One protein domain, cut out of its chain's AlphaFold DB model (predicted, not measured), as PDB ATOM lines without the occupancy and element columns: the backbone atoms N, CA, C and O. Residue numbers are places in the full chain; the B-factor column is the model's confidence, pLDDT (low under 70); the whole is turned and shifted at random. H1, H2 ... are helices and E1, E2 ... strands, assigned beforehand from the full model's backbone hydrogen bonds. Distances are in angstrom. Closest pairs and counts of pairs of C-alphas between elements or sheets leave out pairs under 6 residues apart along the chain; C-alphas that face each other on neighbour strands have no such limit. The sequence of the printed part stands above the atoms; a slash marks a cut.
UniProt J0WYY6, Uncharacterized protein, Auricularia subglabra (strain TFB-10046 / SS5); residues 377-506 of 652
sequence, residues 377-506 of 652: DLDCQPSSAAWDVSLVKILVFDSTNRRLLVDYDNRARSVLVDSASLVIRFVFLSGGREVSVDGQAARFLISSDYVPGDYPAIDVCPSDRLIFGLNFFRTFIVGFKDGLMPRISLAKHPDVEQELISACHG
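What this domain is: This is residues 377 to 506 of the 652 residues of an uncharacterized protein of Auricularia subglabra (strain TFB-10046 / SS5) (UniProt J0WYY6). Two small sheets of three strands each, partly face to face, make a loose sandwich: the twisted sheet E2, E3, E4 and the smaller sheet E1, E6, E5. The single-turn helices H1 and H2 and two long loops, residues 398 to 422 and 446 to 469, lie round it, and the longer helix H3 follows E6 and reaches the sheet E2, E3, E4 by its edge strand E4. The printed part has 130 residues with six named strands and three named helices, in the order E1, E2, E3, E4, H1, H2, E5, E6, H3; both sheets are antiparallel. The class is mixed, helices and strands, with 59 residues, under half, in named elements. The whole is compact, with a radius of gyration of the C-alphas of 15.5 A, and spans 47 by 34 by 26 A.

Where its parts are: E1, residues 377 to 379, begins at C-alpha 377 (88.858, 128.134, 126.511). E2, residues 390 to 397, is 21.4 A long; E3, residues 423 to 430, 21.8 A; and E4, residues 433 to 440, 23.4 A, ending at C-alpha 440 (98.816, 114.529, 115.482). H1 has residues 442 to 445 and H2 residues 470 to 473. E5, residues 476 to 481, is 15.3 A long and E6, residues 487 to 492, 16.6 A. H3, residues 494 to 505, is 16.3 A long and ends at C-alpha 505 (92.899, 101.589, 113.023).

How they stand to each other: E2, E3 and E4 form a meander, each strand the antiparallel neighbour of the one before, in a strongly twisted sheet. In the hairpin E2 and E3, N 395 and O 425 are 2.9 A apart; in the hairpin E3 and E4, N 428 and O 435 are 2.9 A apart. In the other sheet E6 is the inner strand: N 378 and O 488 of E1 and E6 are 2.8 A apart, as are N 479 and O 489 in the hairpin E5 and E6. The two sheets form a sandwich, two sheets face to face, with best planes 41 degrees apart. The closest C-alphas of E1 and E3 are those of Asp 379 and Ser 430, 5.2 A apart. H1 only grazes the meander's sheet, and only just touches H2, with 3 pairs of C-alphas within 8 A, the closest being Arg 443 and Asn 471 at 6.0 A. H3 also only grazes that sheet; its Leu 500 and Gln 440 of E4 have the closest C-alphas, 6.7 A apart. H3 has every O i to N i+4 pair within hydrogen-bond range; H1 and H2 are too short for such a pair.

The domain as a whole: The two farthest C-alphas, of Gly 453 and Leu 484, are 49.2 A apart. The printed part has no cut. The links E2 to E3 and H1 to H2 are long. The mean pLDDT of the printed part is 71.1, and residues 404 to 420, 445 to 465 and 495 to 506 are under 70.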
ATOM      1  N   ASP A 377      88.467 126.738 126.295       92.56
ATOM      2  CA  ASP A 377      88.858 128.134 126.511       92.56
ATOM      3  C   ASP A 377      90.177 128.213 127.296       92.56
ATOM      4  O   ASP A 377      90.366 127.492 128.278       92.56
ATOM      5  N   LEU A 378      91.057 129.111 126.850       91.62
ATOM      6  CA  LEU A 378      92.337 129.479 127.447       91.62
ATOM      7  C   LEU A 378      92.341 130.988 127.730       91.62
ATOM      8  O   LEU A 378      92.221 131.802 126.811       91.62
ATOM      9  N   ASP A 379      92.490 131.364 128.997       91.56
ATOM     10  CA  ASP A 379      92.670 132.750 129.432       91.56
ATOM     11  C   ASP A 379      94.034 133.271 128.947       91.56
ATOM     12  O   ASP A 379      95.074 132.681 129.244       91.56
ATOM     13  N   CYS A 380      94.033 134.372 128.195       89.81
ATOM     14  CA  CYS A 380      95.253 135.025 127.714       89.81
ATOM     15  C   CYS A 380      95.771 136.034 128.748       89.81
ATOM     16  O   CYS A 380      94.997 136.555 129.556       89.81
ATOM     17  N   GLN A 381      97.066 136.357 128.714       83.31
ATOM     18  CA  GLN A 381      97.646 137.363 129.609       83.31
ATOM     19  C   GLN A 381      97.068 138.764 129.306       83.31
ATOM     20  O   GLN A 381      97.334 139.297 128.228       83.31
ATOM     21  N   PRO A 382      96.320 139.414 130.228       77.25
ATOM     22  CA  PRO A 382      95.619 140.672 129.925       77.25
ATOM     23  C   PRO A 382      96.537 141.869 129.646       77.25
ATOM     24  O   PRO A 382      96.078 142.894 129.153       77.25
ATOM     25  N   SER A 383      97.819 141.757 129.998       77.94
ATOM     26  CA  SER A 383      98.857 142.771 129.804       77.94
ATOM     27  C   SER A 383      99.633 142.632 128.491       77.94
ATOM     28  O   SER A 383     100.522 143.445 128.248       77.94
ATOM     29  N   SER A 384      99.355 141.615 127.667       76.31
ATOM     30  CA  SER A 384     100.044 141.432 126.385       76.31
ATOM     31  C   SER A 384      99.293 142.071 125.216       76.31
ATOM     32  O   SER A 384      98.064 142.080 125.171       76.31
ATOM     33  N   ALA A 385     100.055 142.568 124.240       72.25
ATOM     34  CA  ALA A 385      99.545 142.970 122.928       72.25
ATOM     35  C   ALA A 385      99.291 141.762 121.996       72.25
ATOM     36  O   ALA A 385      98.612 141.901 120.978       72.25
ATOM     37  N   ALA A 386      99.815 140.581 122.342       78.62
ATOM     38  CA  ALA A 386      99.586 139.316 121.650       78.62
ATOM     39  C   ALA A 386      98.624 138.410 122.444       78.62
ATOM     40  O   ALA A 386      98.349 138.644 123.623       78.62
ATOM     41  N   TRP A 387      98.126 137.334 121.825       80.81
ATOM     42  CA  TRP A 387      97.351 136.300 122.528       80.81
ATOM     43  C   TRP A 387      98.256 135.341 123.317       80.81
ATOM     44  O   TRP A 387      98.257 134.130 123.087       80.81
ATOM     45  N   ASP A 388      99.053 135.880 124.237       85.69
ATOM     46  CA  ASP A 388      99.970 135.077 125.042       85.69
ATOM     47  C   ASP A 388      99.181 134.155 125.987       85.69
ATOM     48  O   ASP A 388      98.483 134.616 126.896       85.69
ATOM     49  N   VAL A 389      99.318 132.841 125.782       89.69
ATOM     50  CA  VAL A 389      98.780 131.784 126.652       89.69
ATOM     51  C   VAL A 389      99.913 131.039 127.348       89.69
ATOM     52  O   VAL A 389     100.939 130.720 126.752       89.69
ATOM     53  N   SER A 390      99.719 130.730 128.628       89.75
ATOM     54  CA  SER A 390     100.740 130.095 129.463       89.75
ATOM     55  C   SER A 390     100.858 128.598 129.154       89.75
ATOM     56  O   SER A 390     100.149 127.781 129.742       89.75
ATOM     57  N   LEU A 391     101.741 128.217 128.230       87.62
ATOM     58  CA  LEU A 391     102.110 126.815 128.002       87.62
ATOM     59  C   LEU A 391     102.905 126.278 129.209       87.62
ATOM     60  O   LEU A 391     103.864 126.902 129.648       87.62
ATOM     61  N   VAL A 392     102.509 125.119 129.740       87.19
ATOM     62  CA  VAL A 392     103.175 124.451 130.876       87.19
ATOM     63  C   VAL A 392     104.151 123.384 130.396       87.19
ATOM     64  O   VAL A 392     105.242 123.247 130.939       87.19
ATOM     65  N   LYS A 393     103.730 122.571 129.420       86.25
ATOM     66  CA  LYS A 393     104.503 121.435 128.900       86.25
ATOM     67  C   LYS A 393     103.934 120.933 127.576       86.25
ATOM     68  O   LYS A 393     102.722 120.974 127.353       86.25
ATOM     69  N   ILE A 394     104.814 120.392 126.740       83.69
ATOM     70  CA  ILE A 394     104.468 119.580 125.570       83.69
ATOM     71  C   ILE A 394     104.802 118.127 125.910       83.69
ATOM     72  O   ILE A 394     105.839 117.844 126.507       83.69
ATOM     73  N   LEU A 395     103.909 117.206 125.564       84.12
ATOM     74  CA  LEU A 395     104.077 115.770 125.771       84.12
ATOM     75  C   LEU A 395     103.865 115.056 124.435       84.12
ATOM     76  O   LEU A 395     102.958 115.422 123.693       84.12
ATOM     77  N   VAL A 396     104.646 114.016 124.147       83.31
ATOM     78  CA  VAL A 396     104.402 113.127 123.000       83.31
ATOM     79  C   VAL A 396     104.066 111.734 123.520       83.31
ATOM     80  O   VAL A 396     104.649 111.268 124.500       83.31
ATOM     81  N   PHE A 397     103.107 111.080 122.879       81.88
ATOM     82  CA  PHE A 397     102.655 109.729 123.185       81.88
ATOM     83  C   PHE A 397     102.707 108.867 121.925       81.88
ATOM     84  O   PHE A 397     102.435 109.360 120.829       81.88
ATOM     85  N   ASP A 398     103.025 107.585 122.085       81.56
ATOM     86  CA  ASP A 398     102.781 106.593 121.036       81.56
ATOM     87  C   ASP A 398     101.303 106.159 120.991       81.56
ATOM     88  O   ASP A 398     100.502 106.487 121.874       81.56
ATOM     89  N   SER A 399     100.940 105.382 119.971       75.50
ATOM     90  CA  SER A 399      99.598 104.807 119.803       75.50
ATOM     91  C   SER A 399      99.174 103.852 120.933       75.50
ATOM     92  O   SER A 399      97.993 103.533 121.056       75.50
ATOM     93  N   THR A 400     100.100 103.437 121.807       77.19
ATOM     94  CA  THR A 400      99.819 102.663 123.029       77.19
ATOM     95  C   THR A 400      99.661 103.550 124.274       77.19
ATOM     96  O   THR A 400      99.595 103.041 125.396       77.19
ATOM     97  N   ASN A 401      99.568 104.875 124.094       77.88
ATOM     98  CA  ASN A 401      99.524 105.901 125.145       77.88
ATOM     99  C   ASN A 401     100.763 105.925 126.066       77.88
ATOM    100  O   ASN A 401     100.722 106.512 127.154       77.88
ATOM    101  N   ARG A 402     101.897 105.344 125.654       77.50
ATOM    102  CA  ARG A 402     103.150 105.493 126.407       77.50
ATOM    103  C   ARG A 402     103.725 106.872 126.126       77.50
ATOM    104  O   ARG A 402     103.925 107.247 124.973       77.50
ATOM    105  N   ARG A 403     104.007 107.629 127.190       76.19
ATOM    106  CA  ARG A 403     104.685 108.924 127.089       76.19
ATOM    107  C   ARG A 403     106.098 108.703 126.549       76.19
ATOM    108  O   ARG A 403     106.953 108.180 127.263       76.19
ATOM    109  N   LEU A 404     106.350 109.168 125.331       66.56
ATOM    110  CA  LEU A 404     107.702 109.375 124.837       66.56
ATOM    111  C   LEU A 404     108.277 110.590 125.571       66.56
ATOM    112  O   LEU A 404     107.614 111.620 125.739       66.56
ATOM    113  N   LEU A 405     109.491 110.439 126.097       54.91
ATOM    114  CA  LEU A 405     110.070 111.398 127.033       54.91
ATOM    115  C   LEU A 405     110.700 112.570 126.268       54.91
ATOM    116  O   LEU A 405     111.914 112.674 126.135       54.91
ATOM    117  N   VAL A 406     109.829 113.434 125.748       54.06
ATOM    118  CA  VAL A 406     110.191 114.790 125.336       54.06
ATOM    119  C   VAL A 406     110.310 115.636 126.600       54.06
ATOM    120  O   VAL A 406     109.382 115.709 127.416       54.06
ATOM    121  N   ASP A 407     111.490 116.214 126.751       49.41
ATOM    122  CA  ASP A 407     111.898 117.139 127.796       49.41
ATOM    123  C   ASP A 407     112.441 118.380 127.080       49.41
ATOM    124  O   ASP A 407     113.161 118.246 126.091       49.41
ATOM    125  N   TYR A 408     112.018 119.576 127.490       49.59
ATOM    126  CA  TYR A 408     112.176 120.784 126.666       49.59
ATOM    127  C   TYR A 408     113.651 121.181 126.502       49.59
ATOM    128  O   TYR A 408     114.075 121.538 125.404       49.59
ATOM    129  N   ASP A 409     114.445 120.998 127.558       48.22
ATOM    130  CA  ASP A 409     115.880 121.294 127.569       48.22
ATOM    131  C   ASP A 409     116.723 120.181 126.905       48.22
ATOM    132  O   ASP A 409     117.885 120.389 126.550       48.22
ATOM    133  N   ASN A 410     116.152 118.986 126.705       37.03
ATOM    134  CA  ASN A 410     116.841 117.812 126.168       37.03
ATOM    135  C   ASN A 410     116.261 117.392 124.812       37.03
ATOM    136  O   ASN A 410     115.334 116.580 124.749       37.03
ATOM    137  N   ARG A 411     116.888 117.902 123.735       43.50
ATOM    138  CA  ARG A 411     116.691 117.530 122.313       43.50
ATOM    139  C   ARG A 411     116.023 116.162 122.157       43.50
ATOM    140  O   ARG A 411     116.646 115.137 122.454       43.50
ATOM    141  N   ALA A 412     114.769 116.161 121.700       41.28
ATOM    142  CA  ALA A 412     113.910 114.982 121.690       41.28
ATOM    143  C   ALA A 412     114.620 113.770 121.063       41.28
ATOM    144  O   ALA A 412     114.884 113.741 119.861       41.28
ATOM    145  N   ARG A 413     114.941 112.761 121.885       38.59
ATOM    146  CA  ARG A 413     115.602 111.540 121.408       38.59
ATOM    147  C   ARG A 413     114.654 110.799 120.473       38.59
ATOM    148  O   ARG A 413     113.681 110.196 120.922       38.59
ATOM    149  N   SER A 414     114.958 110.854 119.181       41.06
ATOM    150  CA  SER A 414     114.181 110.254 118.103       41.06
ATOM    151  C   SER A 414     114.161 108.729 118.216       41.06
ATOM    152  O   SER A 414     115.018 108.030 117.675       41.06
ATOM    153  N   VAL A 415     113.155 108.199 118.911       41.88
ATOM    154  CA  VAL A 415     112.723 106.818 118.695       41.88
ATOM    155  C   VAL A 415     112.054 106.783 117.323       41.88
ATOM    156  O   VAL A 415     111.128 107.556 117.079       41.88
ATOM    157  N   LEU A 416     112.515 105.898 116.436       44.25
ATOM    158  CA  LEU A 416     111.911 105.653 115.121       44.25
ATOM    159  C   LEU A 416     110.573 104.907 115.276       44.25
ATOM    160  O   LEU A 416     110.455 103.720 114.980       44.25
ATOM    161  N   VAL A 417     109.573 105.618 115.793       52.47
ATOM    162  CA  VAL A 417     108.157 105.239 115.765       52.47
ATOM    163  C   VAL A 417     107.533 105.863 114.520       52.47
ATOM    164  O   VAL A 417     107.914 106.967 114.131       52.47
ATOM    165  N   ASP A 418     106.556 105.189 113.911       64.12
ATOM    166  CA  ASP A 418     105.758 105.777 112.835       64.12
ATOM    167  C   ASP A 418     105.102 107.085 113.309       64.12
ATOM    168  O   ASP A 418     104.187 107.083 114.139       64.12
ATOM    169  N   SER A 419     105.587 108.205 112.767       61.41
ATOM    170  CA  SER A 419     105.158 109.557 113.132       61.41
ATOM    171  C   SER A 419     103.660 109.800 112.923       61.41
ATOM    172  O   SER A 419     103.077 110.596 113.664       61.41
ATOM    173  N   ALA A 420     103.011 109.082 111.995       65.00
ATOM    174  CA  ALA A 420     101.569 109.180 111.767       65.00
ATOM    175  C   ALA A 420     100.745 108.677 112.968       65.00
ATOM    176  O   ALA A 420      99.623 109.146 113.181       65.00
ATOM    177  N   SER A 421     101.321 107.762 113.761       71.56
ATOM    178  CA  SER A 421     100.728 107.149 114.959       71.56
ATOM    179  C   SER A 421     101.014 107.904 116.268       71.56
ATOM    180  O   SER A 421     100.478 107.541 117.318       71.56
ATOM    181  N   LEU A 422     101.862 108.938 116.226       79.75
ATOM    182  CA  LEU A 422     102.251 109.720 117.399       79.75
ATOM    183  C   LEU A 422     101.243 110.839 117.701       79.75
ATOM    184  O   LEU A 422     100.854 111.613 116.822       79.75
ATOM    185  N   VAL A 423     100.884 110.981 118.977       83.56
ATOM    186  CA  VAL A 423     100.004 112.044 119.487       83.56
ATOM    187  C   VAL A 423     100.835 113.074 120.246       83.56
ATOM    188  O   VAL A 423     101.593 112.722 121.148       83.56
ATOM    189  N   ILE A 424     100.672 114.354 119.914       84.69
ATOM    190  CA  ILE A 424     101.263 115.477 120.651       84.69
ATOM    191  C   ILE A 424     100.188 116.146 121.511       84.69
ATOM    192  O   ILE A 424      99.104 116.470 121.031       84.69
ATOM    193  N   ARG A 425     100.481 116.341 122.796       89.00
ATOM    194  CA  ARG A 425      99.595 116.968 123.779       89.00
ATOM    195  C   ARG A 425     100.226 118.254 124.285       89.00
ATOM    196  O   ARG A 425     101.251 118.221 124.971       89.00
ATOM    197  N   PHE A 426      99.577 119.372 123.995       89.25
ATOM    198  CA  PHE A 426      99.913 120.675 124.558       89.25
ATOM    199  C   PHE A 426      99.138 120.849 125.863       89.25
ATOM    200  O   PHE A 426      97.928 120.622 125.893       89.25
ATOM    201  N   VAL A 427      99.820 121.224 126.946       89.25
ATOM    202  CA  VAL A 427      99.191 121.465 128.252       89.25
ATOM    203  C   VAL A 427      99.399 122.920 128.643       89.25
ATOM    204  O   VAL A 427     100.525 123.347 128.887       89.25
ATOM    205  N   PHE A 428      98.303 123.669 128.710       92.00
ATOM    206  CA  PHE A 428      98.257 125.091 129.040       92.00
ATOM    207  C   PHE A 428      97.765 125.317 130.474       92.00
ATOM    208  O   PHE A 428      97.055 124.477 131.023       92.00
ATOM    209  N   LEU A 429      98.087 126.467 131.065       90.12
ATOM    210  CA  LEU A 429      97.552 126.937 132.341       90.12
ATOM    211  C   LEU A 429      96.500 128.026 132.089       90.12
ATOM    212  O   LEU A 429      96.842 129.132 131.678       90.12
ATOM    213  N   SER A 430      95.234 127.730 132.386       91.75
ATOM    214  CA  SER A 430      94.102 128.666 132.281       91.75
ATOM    215  C   SER A 430      93.376 128.741 133.621       91.75
ATOM    216  O   SER A 430      93.067 127.704 134.208       91.75
ATOM    217  N   GLY A 431      93.125 129.942 134.147       90.19
ATOM    218  CA  GLY A 431      92.409 130.124 135.418       90.19
ATOM    219  C   GLY A 431      92.992 129.346 136.611       90.19
ATOM    220  O   GLY A 431      92.248 128.947 137.506       90.19
ATOM    221  N   GLY A 432      94.302 129.064 136.604       90.19
ATOM    222  CA  GLY A 432      94.972 128.229 137.610       90.19
ATOM    223  C   GLY A 432      94.757 126.713 137.458       90.19
ATOM    224  O   GLY A 432      94.963 125.975 138.420       90.19
ATOM    225  N   ARG A 433      94.328 126.232 136.283       93.25
ATOM    226  CA  ARG A 433      94.109 124.808 135.968       93.25
ATOM    227  C   ARG A 433      94.869 124.394 134.712       93.25
ATOM    228  O   ARG A 433      94.972 125.179 133.773       93.25
ATOM    229  N   GLU A 434      95.340 123.151 134.674       93.25
ATOM    230  CA  GLU A 434      95.877 122.571 133.441       93.25
ATOM    231  C   GLU A 434      94.748 122.246 132.450       93.25
ATOM    232  O   GLU A 434      93.751 121.616 132.809       93.25
ATOM    233  N   VAL A 435      94.921 122.666 131.197       91.75
ATOM    234  CA  VAL A 435      94.031 122.397 130.063       91.75
ATOM    235  C   VAL A 435      94.859 121.732 128.968       91.75
ATOM    236  O   VAL A 435      95.765 122.346 128.409       91.75
ATOM    237  N   SER A 436      94.565 120.466 128.670       92.56
ATOM    238  CA  SER A 436      95.254 119.688 127.637       92.56
ATOM    239  C   SER A 436      94.476 119.649 126.322       92.56
ATOM    240  O   SER A 436      93.267 119.395 126.336       92.56
ATOM    241  N   VAL A 437      95.177 119.810 125.199       89.19
ATOM    242  CA  VAL A 437      94.660 119.556 123.843       89.19
ATOM    243  C   VAL A 437      95.604 118.637 123.070       89.19
ATOM    244  O   VAL A 437      96.825 118.770 123.170       89.19
ATOM    245  N   ASP A 438      95.024 117.723 122.292       89.19
ATOM    246  CA  ASP A 438      95.734 116.633 121.622       89.19
ATOM    247  C   ASP A 438      95.639 116.779 120.098       89.19
ATOM    248  O   ASP A 438      94.547 116.932 119.545       89.19
ATOM    249  N   GLY A 439      96.786 116.702 119.427       84.31
ATOM    250  CA  GLY A 439      96.935 116.749 117.975       84.31
ATOM    251  C   GLY A 439      97.816 115.615 117.445       84.31
ATOM    252  O   GLY A 439      98.396 114.844 118.210       84.31
ATOM    253  N   GLN A 440      97.938 115.510 116.123       79.69
ATOM    254  CA  GLN A 440      98.816 114.529 115.482       79.69
ATOM    255  C   GLN A 440     100.256 115.054 115.441       79.69
ATOM    256  O   GLN A 440     100.507 116.108 114.860       79.69
ATOM    257  N   ALA A 441     101.213 114.329 116.025       73.69
ATOM    258  CA  ALA A 441     102.587 114.813 116.154       73.69
ATOM    259  C   ALA A 441     103.312 114.942 114.801       73.69
ATOM    260  O   ALA A 441     104.145 115.833 114.662       73.69
ATOM    261  N   ALA A 442     102.952 114.137 113.792       70.75
ATOM    262  CA  ALA A 442     103.460 114.267 112.420       70.75
ATOM    263  C   ALA A 442     103.398 115.717 111.899       70.75
ATOM    264  O   ALA A 442     104.387 116.218 111.373       70.75
ATOM    265  N   ARG A 443     102.283 116.428 112.138       70.75
ATOM    266  CA  ARG A 443     102.094 117.825 111.701       70.75
ATOM    267  C   ARG A 443     103.050 118.820 112.386       70.75
ATOM    268  O   ARG A 443     103.202 119.929 111.894       70.75
ATOM    269  N   PHE A 444     103.708 118.453 113.488       70.81
ATOM    270  CA  PHE A 444     104.624 119.325 114.247       70.81
ATOM    271  C   PHE A 444     106.088 118.866 114.227       70.81
ATOM    272  O   PHE A 444     106.969 119.668 114.513       70.81
ATOM    273  N   LEU A 445     106.345 117.588 113.932       65.38
ATOM    274  CA  LEU A 445     107.684 116.987 113.939       65.38
ATOM    275  C   LEU A 445     108.283 116.821 112.534       65.38
ATOM    276  O   LEU A 445     109.481 116.575 112.416       65.38
ATOM    277  N   ILE A 446     107.470 116.949 111.482       57.12
ATOM    278  CA  ILE A 446     107.920 116.924 110.089       57.12
ATOM    279  C   ILE A 446     108.042 118.371 109.597       57.12
ATOM    280  O   ILE A 446     107.036 119.021 109.306       57.12
ATOM    281  N   SER A 447     109.277 118.868 109.490       49.50
ATOM    282  CA  SER A 447     109.573 120.006 108.612       49.50
ATOM    283  C   SER A 447     109.452 119.564 107.149       49.50
ATOM    284  O   SER A 447     109.729 118.403 106.836       49.50
ATOM    285  N   SER A 448     109.100 120.480 106.240       42.09
ATOM    286  CA  SER A 448     109.249 120.261 104.789       42.09
ATOM    287  C   SER A 448     110.686 119.912 104.405       42.09
ATOM    288  O   SER A 448     110.913 119.188 103.438       42.09
ATOM    289  N   ASP A 449     111.634 120.387 105.208       42.72
ATOM    290  CA  ASP A 449     113.069 120.325 104.953       42.72
ATOM    291  C   ASP A 449     113.708 119.119 105.668       42.72
ATOM    292  O   ASP A 449     114.920 119.065 105.875       42.72
ATOM    293  N   TYR A 450     112.890 118.137 106.075       45.66
ATOM    294  CA  TYR A 450     113.349 116.881 106.665       45.66
ATOM    295  C   TYR A 450     114.115 116.041 105.630       45.66
ATOM    296  O   TYR A 450     113.542 115.238 104.887       45.66
ATOM    297  N   VAL A 451     115.436 116.211 105.609       45.38
ATOM    298  CA  VAL A 451     116.367 115.324 104.906       45.38
ATOM    299  C   VAL A 451     116.407 113.978 105.648       45.38
ATOM    300  O   VAL A 451     116.775 113.955 106.824       45.38
ATOM    301  N   PRO A 452     116.049 112.840 105.014       41.47
ATOM    302  CA  PRO A 452     116.005 111.548 105.700       41.47
ATOM    303  C   PRO A 452     117.389 111.088 106.183       41.47
ATOM    304  O   PRO A 452     118.182 110.543 105.417       41.47
ATOM    305  N   GLY A 453     117.663 111.297 107.471       47.25
ATOM    306  CA  GLY A 453     118.943 110.988 108.112       47.25
ATOM    307  C   GLY A 453     119.319 112.002 109.193       47.25
ATOM    308  O   GLY A 453     119.903 111.613 110.204       47.25
ATOM    309  N   ASP A 454     118.918 113.262 109.021       43.38
ATOM    310  CA  ASP A 454     119.076 114.302 110.035       43.38
ATOM    311  C   ASP A 454     117.922 114.287 111.051       43.38
ATOM    312  O   ASP A 454     116.828 113.773 110.803       43.38
ATOM    313  N   TYR A 455     118.181 114.823 112.245       43.28
ATOM    314  CA  TYR A 455     117.203 114.849 113.334       43.28
ATOM    315  C   TYR A 455     115.960 115.678 112.960       43.28
ATOM    316  O   TYR A 455     116.099 116.694 112.277       43.28
ATOM    317  N   PRO A 456     114.753 115.321 113.450       45.97
ATOM    318  CA  PRO A 456     113.548 116.117 113.227       45.97
ATOM    319  C   PRO A 456     113.715 117.510 113.844       45.97
ATOM    320  O   PRO A 456     113.619 117.694 115.060       45.97
ATOM    321  N   ALA A 457     113.998 118.487 112.984       42.53
ATOM    322  CA  ALA A 457     114.242 119.865 113.362       42.53
ATOM    323  C   ALA A 457     112.928 120.553 113.755       42.53
ATOM    324  O   ALA A 457     112.274 121.214 112.948       42.53
ATOM    325  N   ILE A 458     112.575 120.443 115.038       51.28
ATOM    326  CA  ILE A 458     111.960 121.583 115.719       51.28
ATOM    327  C   ILE A 458     113.025 122.678 115.674       51.28
ATOM    328  O   ILE A 458     114.033 122.572 116.374       51.28
ATOM    329  N   ASP A 459     112.841 123.678 114.816       48.41
ATOM    330  CA  ASP A 459     113.767 124.802 114.734       48.41
ATOM    331  C   ASP A 459     113.656 125.639 116.016       48.41
ATOM    332  O   ASP A 459     112.683 126.365 116.239       48.41
ATOM    333  N   VAL A 460     114.628 125.464 116.915       50.31
ATOM    334  CA  VAL A 460     114.680 126.157 118.207       50.31
ATOM    335  C   VAL A 460     115.265 127.549 117.988       50.31
ATOM    336  O   VAL A 460     116.378 127.861 118.416       50.31
ATOM    337  N   CYS A 461     114.485 128.393 117.313       50.00
ATOM    338  CA  CYS A 461     114.733 129.825 117.248       50.00
ATOM    339  C   CYS A 461     114.908 130.365 118.688       50.00
ATOM    340  O   CYS A 461     114.047 130.093 119.533       50.00
ATOM    341  N   PRO A 462     116.006 131.086 119.001       52.16
ATOM    342  CA  PRO A 462     116.336 131.526 120.358       52.16
ATOM    343  C   PRO A 462     115.436 132.692 120.807       52.16
ATOM    344  O   PRO A 462     115.841 133.852 120.856       52.16
ATOM    345  N   SER A 463     114.194 132.345 121.130       59.31
ATOM    346  CA  SER A 463     113.101 133.217 121.554       59.31
ATOM    347  C   SER A 463     112.709 132.899 122.999       59.31
ATOM    348  O   SER A 463     112.676 131.734 123.394       59.31
ATOM    349  N   ASP A 464     112.341 133.917 123.783       69.88
ATOM    350  CA  ASP A 464     111.729 133.752 125.115       69.88
ATOM    351  C   ASP A 464     110.304 133.161 125.040       69.88
ATOM    352  O   ASP A 464     109.723 132.765 126.052       69.88
ATOM    353  N   ARG A 465     109.735 133.110 123.829       69.31
ATOM    354  CA  ARG A 465     108.355 132.720 123.524       69.31
ATOM    355  C   ARG A 465     108.313 131.600 122.494       69.31
ATOM    356  O   ARG A 465     108.862 131.736 121.400       69.31
ATOM    357  N   LEU A 466     107.562 130.541 122.791       71.12
ATOM    358  CA  LEU A 466     107.188 129.540 121.794       71.12
ATOM    359  C   LEU A 466     106.070 130.097 120.901       71.12
ATOM    360  O   LEU A 466     104.991 130.434 121.388       71.12
ATOM    361  N   ILE A 467     106.324 130.175 119.595       76.00
ATOM    362  CA  ILE A 467     105.370 130.690 118.607       76.00
ATOM    363  C   ILE A 467     104.571 129.524 118.016       76.00
ATOM    364  O   ILE A 467     105.122 128.638 117.363       76.00
ATOM    365  N   PHE A 468     103.251 129.531 118.207       76.50
ATOM    366  CA  PHE A 468     102.352 128.578 117.558       76.50
ATOM    367  C   PHE A 468     102.127 128.985 116.094       76.50
ATOM    368  O   PHE A 468     101.317 129.861 115.806       76.50
ATOM    369  N   GLY A 469     102.882 128.375 115.177       74.50
ATOM    370  CA  GLY A 469     102.792 128.621 113.731       74.50
ATOM    371  C   GLY A 469     101.644 127.884 113.022       74.50
ATOM    372  O   GLY A 469     100.813 127.225 113.650       74.50
ATOM    373  N   LEU A 470     101.630 127.952 111.684       72.94
ATOM    374  CA  LEU A 470     100.558 127.441 110.811       72.94
ATOM    375  C   LEU A 470     100.126 125.994 111.111       72.94
ATOM    376  O   LEU A 470      98.934 125.693 111.101       72.94
ATOM    377  N   ASN A 471     101.061 125.104 111.446       73.88
ATOM    378  CA  ASN A 471     100.749 123.698 111.729       73.88
ATOM    379  C   ASN A 471      99.882 123.507 112.992       73.88
ATOM    380  O   ASN A 471      99.143 122.524 113.090       73.88
ATOM    381  N   PHE A 472      99.900 124.467 113.926       80.44
ATOM    382  CA  PHE A 472      98.973 124.503 115.058       80.44
ATOM    383  C   PHE A 472      97.551 124.856 114.602       80.44
ATOM    384  O   PHE A 472      96.612 124.135 114.936       80.44
ATOM    385  N   PHE A 473      97.392 125.889 113.768       78.50
ATOM    386  CA  PHE A 473      96.093 126.306 113.212       78.50
ATOM    387  C   PHE A 473      95.503 125.278 112.230       78.50
ATOM    388  O   PHE A 473      94.292 125.103 112.165       78.50
ATOM    389  N   ARG A 474      96.354 124.493 111.557       74.19
ATOM    390  CA  ARG A 474      95.955 123.310 110.769       74.19
ATOM    391  C   ARG A 474      95.628 122.066 111.596       74.19
ATOM    392  O   ARG A 474      95.208 121.055 111.040       74.19
ATOM    393  N   THR A 475      95.853 122.103 112.907       78.06
ATOM    394  CA  THR A 475      95.515 121.008 113.832       78.06
ATOM    395  C   THR A 475      94.292 121.352 114.680       78.06
ATOM    396  O   THR A 475      93.448 120.492 114.950       78.06
ATOM    397  N   PHE A 476      94.173 122.621 115.069       83.75
ATOM    398  CA  PHE A 476      93.122 123.135 115.932       83.75
ATOM    399  C   PHE A 476      92.392 124.299 115.264       83.75
ATOM    400  O   PHE A 476      93.012 125.265 114.832       83.75
ATOM    401  N   ILE A 477      91.063 124.248 115.268       84.31
ATOM    402  CA  ILE A 477      90.219 125.409 114.997       84.31
ATOM    403  C   ILE A 477      90.413 126.376 116.170       84.31
ATOM    404  O   ILE A 477      90.093 126.036 117.314       84.31
ATOM    405  N   VAL A 478      90.941 127.569 115.891       85.62
ATOM    406  CA  VAL A 478      91.245 128.579 116.912       85.62
ATOM    407  C   VAL A 478      90.278 129.754 116.807       85.62
ATOM    408  O   VAL A 478      90.267 130.494 115.828       85.62
ATOM    409  N   GLY A 479      89.455 129.923 117.839       85.69
ATOM    410  CA  GLY A 479      88.584 131.079 118.019       85.69
ATOM    411  C   GLY A 479      89.244 132.130 118.906       85.69
ATOM    412  O   GLY A 479      89.785 131.803 119.961       85.69
ATOM    413  N   PHE A 480      89.157 133.397 118.513       83.69
ATOM    414  CA  PHE A 480      89.707 134.520 119.268       83.69
ATOM    415  C   PHE A 480      88.580 135.352 119.878       83.69
ATOM    416  O   PHE A 480      87.775 135.952 119.167       83.69
ATOM    417  N   LYS A 481      88.500 135.356 121.210       85.19
ATOM    418  CA  LYS A 481      87.466 136.041 121.991       85.19
ATOM    419  C   LYS A 481      88.062 137.296 122.619       85.19
ATOM    420  O   LYS A 481      88.710 137.236 123.665       85.19
ATOM    421  N   ASP A 482      87.835 138.432 121.967       78.25
ATOM    422  CA  ASP A 482      88.113 139.745 122.550       78.25
ATOM    423  C   ASP A 482      87.053 140.110 123.609       78.25
ATOM    424  O   ASP A 482      85.899 139.680 123.534       78.25
ATOM    425  N   GLY A 483      87.451 140.880 124.618       79.31
ATOM    426  CA  GLY A 483      86.628 141.257 125.761       79.31
ATOM    427  C   GLY A 483      87.461 141.603 126.996       79.31
ATOM    428  O   GLY A 483      88.687 141.592 126.970       79.31
ATOM    429  N   LEU A 484      86.780 141.877 128.117       80.19
ATOM    430  CA  LEU A 484      87.412 142.266 129.392       80.19
ATOM    431  C   LEU A 484      88.406 141.228 129.944       80.19
ATOM    432  O   LEU A 484      89.282 141.581 130.726       80.19
ATOM    433  N   MET A 485      88.248 139.961 129.557       83.62
ATOM    434  CA  MET A 485      89.187 138.870 129.816       83.62
ATOM    435  C   MET A 485      89.450 138.179 128.469       83.62
ATOM    436  O   MET A 485      88.610 137.375 128.050       83.62
ATOM    437  N   PRO A 486      90.536 138.528 127.752       84.38
ATOM    438  CA  PRO A 486      90.815 137.990 126.423       84.38
ATOM    439  C   PRO A 486      91.044 136.477 126.476       84.38
ATOM    440  O   PRO A 486      91.715 135.973 127.383       84.38
ATOM    441  N   ARG A 487      90.490 135.743 125.505       89.44
ATOM    442  CA  ARG A 487      90.569 134.277 125.452       89.44
ATOM    443  C   ARG A 487      90.868 133.738 124.061       89.44
ATOM    444  O   ARG A 487      90.307 134.195 123.067       89.44
ATOM    445  N   ILE A 488      91.659 132.673 124.037       89.38
ATOM    446  CA  ILE A 488      91.725 131.726 122.926       89.38
ATOM    447  C   ILE A 488      90.715 130.605 123.199       89.38
ATOM    448  O   ILE A 488      90.571 130.153 124.332       89.38
ATOM    449  N   SER A 489      90.041 130.122 122.164       89.62
ATOM    450  CA  SER A 489      89.227 128.907 122.190       89.62
ATOM    451  C   SER A 489      89.807 127.897 121.213       89.62
ATOM    452  O   SER A 489      89.877 128.181 120.022       89.62
ATOM    453  N   LEU A 490      90.188 126.716 121.693       91.25
ATOM    454  CA  LEU A 490      90.709 125.630 120.860       91.25
ATOM    455  C   LEU A 490      89.660 124.532 120.694       91.25
ATOM    456  O   LEU A 490      89.163 124.007 121.689       91.25
ATOM    457  N   ALA A 491      89.368 124.136 119.461       87.94
ATOM    458  CA  ALA A 491      88.723 122.863 119.146       87.94
ATOM    459  C   ALA A 491      89.620 122.070 118.186       87.94
ATOM    460  O   ALA A 491      90.376 122.654 117.417       87.94
ATOM    461  N   LYS A 492      89.566 120.740 118.216       84.25
ATOM    462  CA  LYS A 492      90.293 119.892 117.256       84.25
ATOM    463  C   LYS A 492      89.643 120.002 115.870       84.25
ATOM    464  O   LYS A 492      88.416 120.053 115.789       84.25
ATOM    465  N   HIS A 493      90.431 120.042 114.793       79.00
ATOM    466  CA  HIS A 493      89.867 119.978 113.439       79.00
ATOM    467  C   HIS A 493      89.373 118.543 113.148       79.00
ATOM    468  O   HIS A 493      90.141 117.602 113.377       79.00
ATOM    469  N   PRO A 494      88.133 118.327 112.662       73.31
ATOM    470  CA  PRO A 494      87.587 116.977 112.487       73.31
ATOM    471  C   PRO A 494      88.354 116.152 111.449       73.31
ATOM    472  O   PRO A 494      88.510 114.951 111.636       73.31
ATOM    473  N   ASP A 495      88.928 116.772 110.419       69.31
ATOM    474  CA  ASP A 495      89.782 116.082 109.439       69.31
ATOM    475  C   ASP A 495      90.987 115.405 110.121       69.31
ATOM    476  O   ASP A 495      91.314 114.258 109.831       69.31
ATOM    477  N   VAL A 496      91.586 116.072 111.117       67.12
ATOM    478  CA  VAL A 496      92.681 115.520 111.936       67.12
ATOM    479  C   VAL A 496      92.180 114.417 112.869       67.12
ATOM    480  O   VAL A 496      92.932 113.512 113.223       67.12
ATOM    481  N   GLU A 497      90.910 114.449 113.274       63.34
ATOM    482  CA  GLU A 497      90.272 113.336 113.981       63.34
ATOM    483  C   GLU A 497      90.082 112.123 113.060       63.34
ATOM    484  O   GLU A 497      90.450 111.017 113.454       63.34
ATOM    485  N   GLN A 498      89.611 112.315 111.825       64.94
ATOM    486  CA  GLN A 498      89.457 111.238 110.841       64.94
ATOM    487  C   GLN A 498      90.807 110.636 110.422       64.94
ATOM    488  O   GLN A 498      90.925 109.410 110.347       64.94
ATOM    489  N   GLU A 499      91.842 111.456 110.221       61.28
ATOM    490  CA  GLU A 499      93.210 110.991 109.958       61.28
ATOM    491  C   GLU A 499      93.798 110.221 111.151       61.28
ATOM    492  O   GLU A 499      94.315 109.120 110.961       61.28
ATOM    493  N   LEU A 500      93.677 110.737 112.383       58.47
ATOM    494  CA  LEU A 500      94.153 110.042 113.590       58.47
ATOM    495  C   LEU A 500      93.410 108.726 113.839       58.47
ATOM    496  O   LEU A 500      94.039 107.721 114.171       58.47
ATOM    497  N   ILE A 501      92.087 108.700 113.661       60.88
ATOM    498  CA  ILE A 501      91.295 107.469 113.757       60.88
ATOM    499  C   ILE A 501      91.768 106.480 112.686       60.88
ATOM    500  O   ILE A 501      92.039 105.325 113.013       60.88
ATOM    501  N   SER A 502      91.953 106.927 111.443       58.19
ATOM    502  CA  SER A 502      92.429 106.077 110.344       58.19
ATOM    503  C   SER A 502      93.839 105.530 110.589       58.19
ATOM    504  O   SER A 502      94.074 104.349 110.348       58.19
ATOM    505  N   ALA A 503      94.759 106.334 111.130       52.59
ATOM    506  CA  ALA A 503      96.104 105.892 111.502       52.59
ATOM    507  C   ALA A 503      96.070 104.846 112.632       52.59
ATOM    508  O   ALA A 503      96.670 103.778 112.510       52.59
ATOM    509  N   CYS A 504      95.299 105.097 113.696       46.28
ATOM    510  CA  CYS A 504      95.166 104.174 114.828       46.28
ATOM    511  C   CYS A 504      94.478 102.841 114.470       46.28
ATOM    512  O   CYS A 504      94.756 101.833 115.116       46.28
ATOM    513  N   HIS A 505      93.610 102.806 113.451       52.81
ATOM    514  CA  HIS A 505      92.899 101.589 113.023       52.81
ATOM    515  C   HIS A 505      93.502 100.923 111.764       52.81
ATOM    516  O   HIS A 505      93.182  99.773 111.464       52.81
ATOM    517  N   GLY A 506      94.378 101.608 111.020       43.28
ATOM    518  CA  GLY A 506      94.851 101.189 109.691       43.28
ATOM    519  C   GLY A 506      95.959 100.127 109.658       43.28
ATOM    520  O   GLY A 506      96.217  99.552 108.599       43.28
TER     521      GLY A 506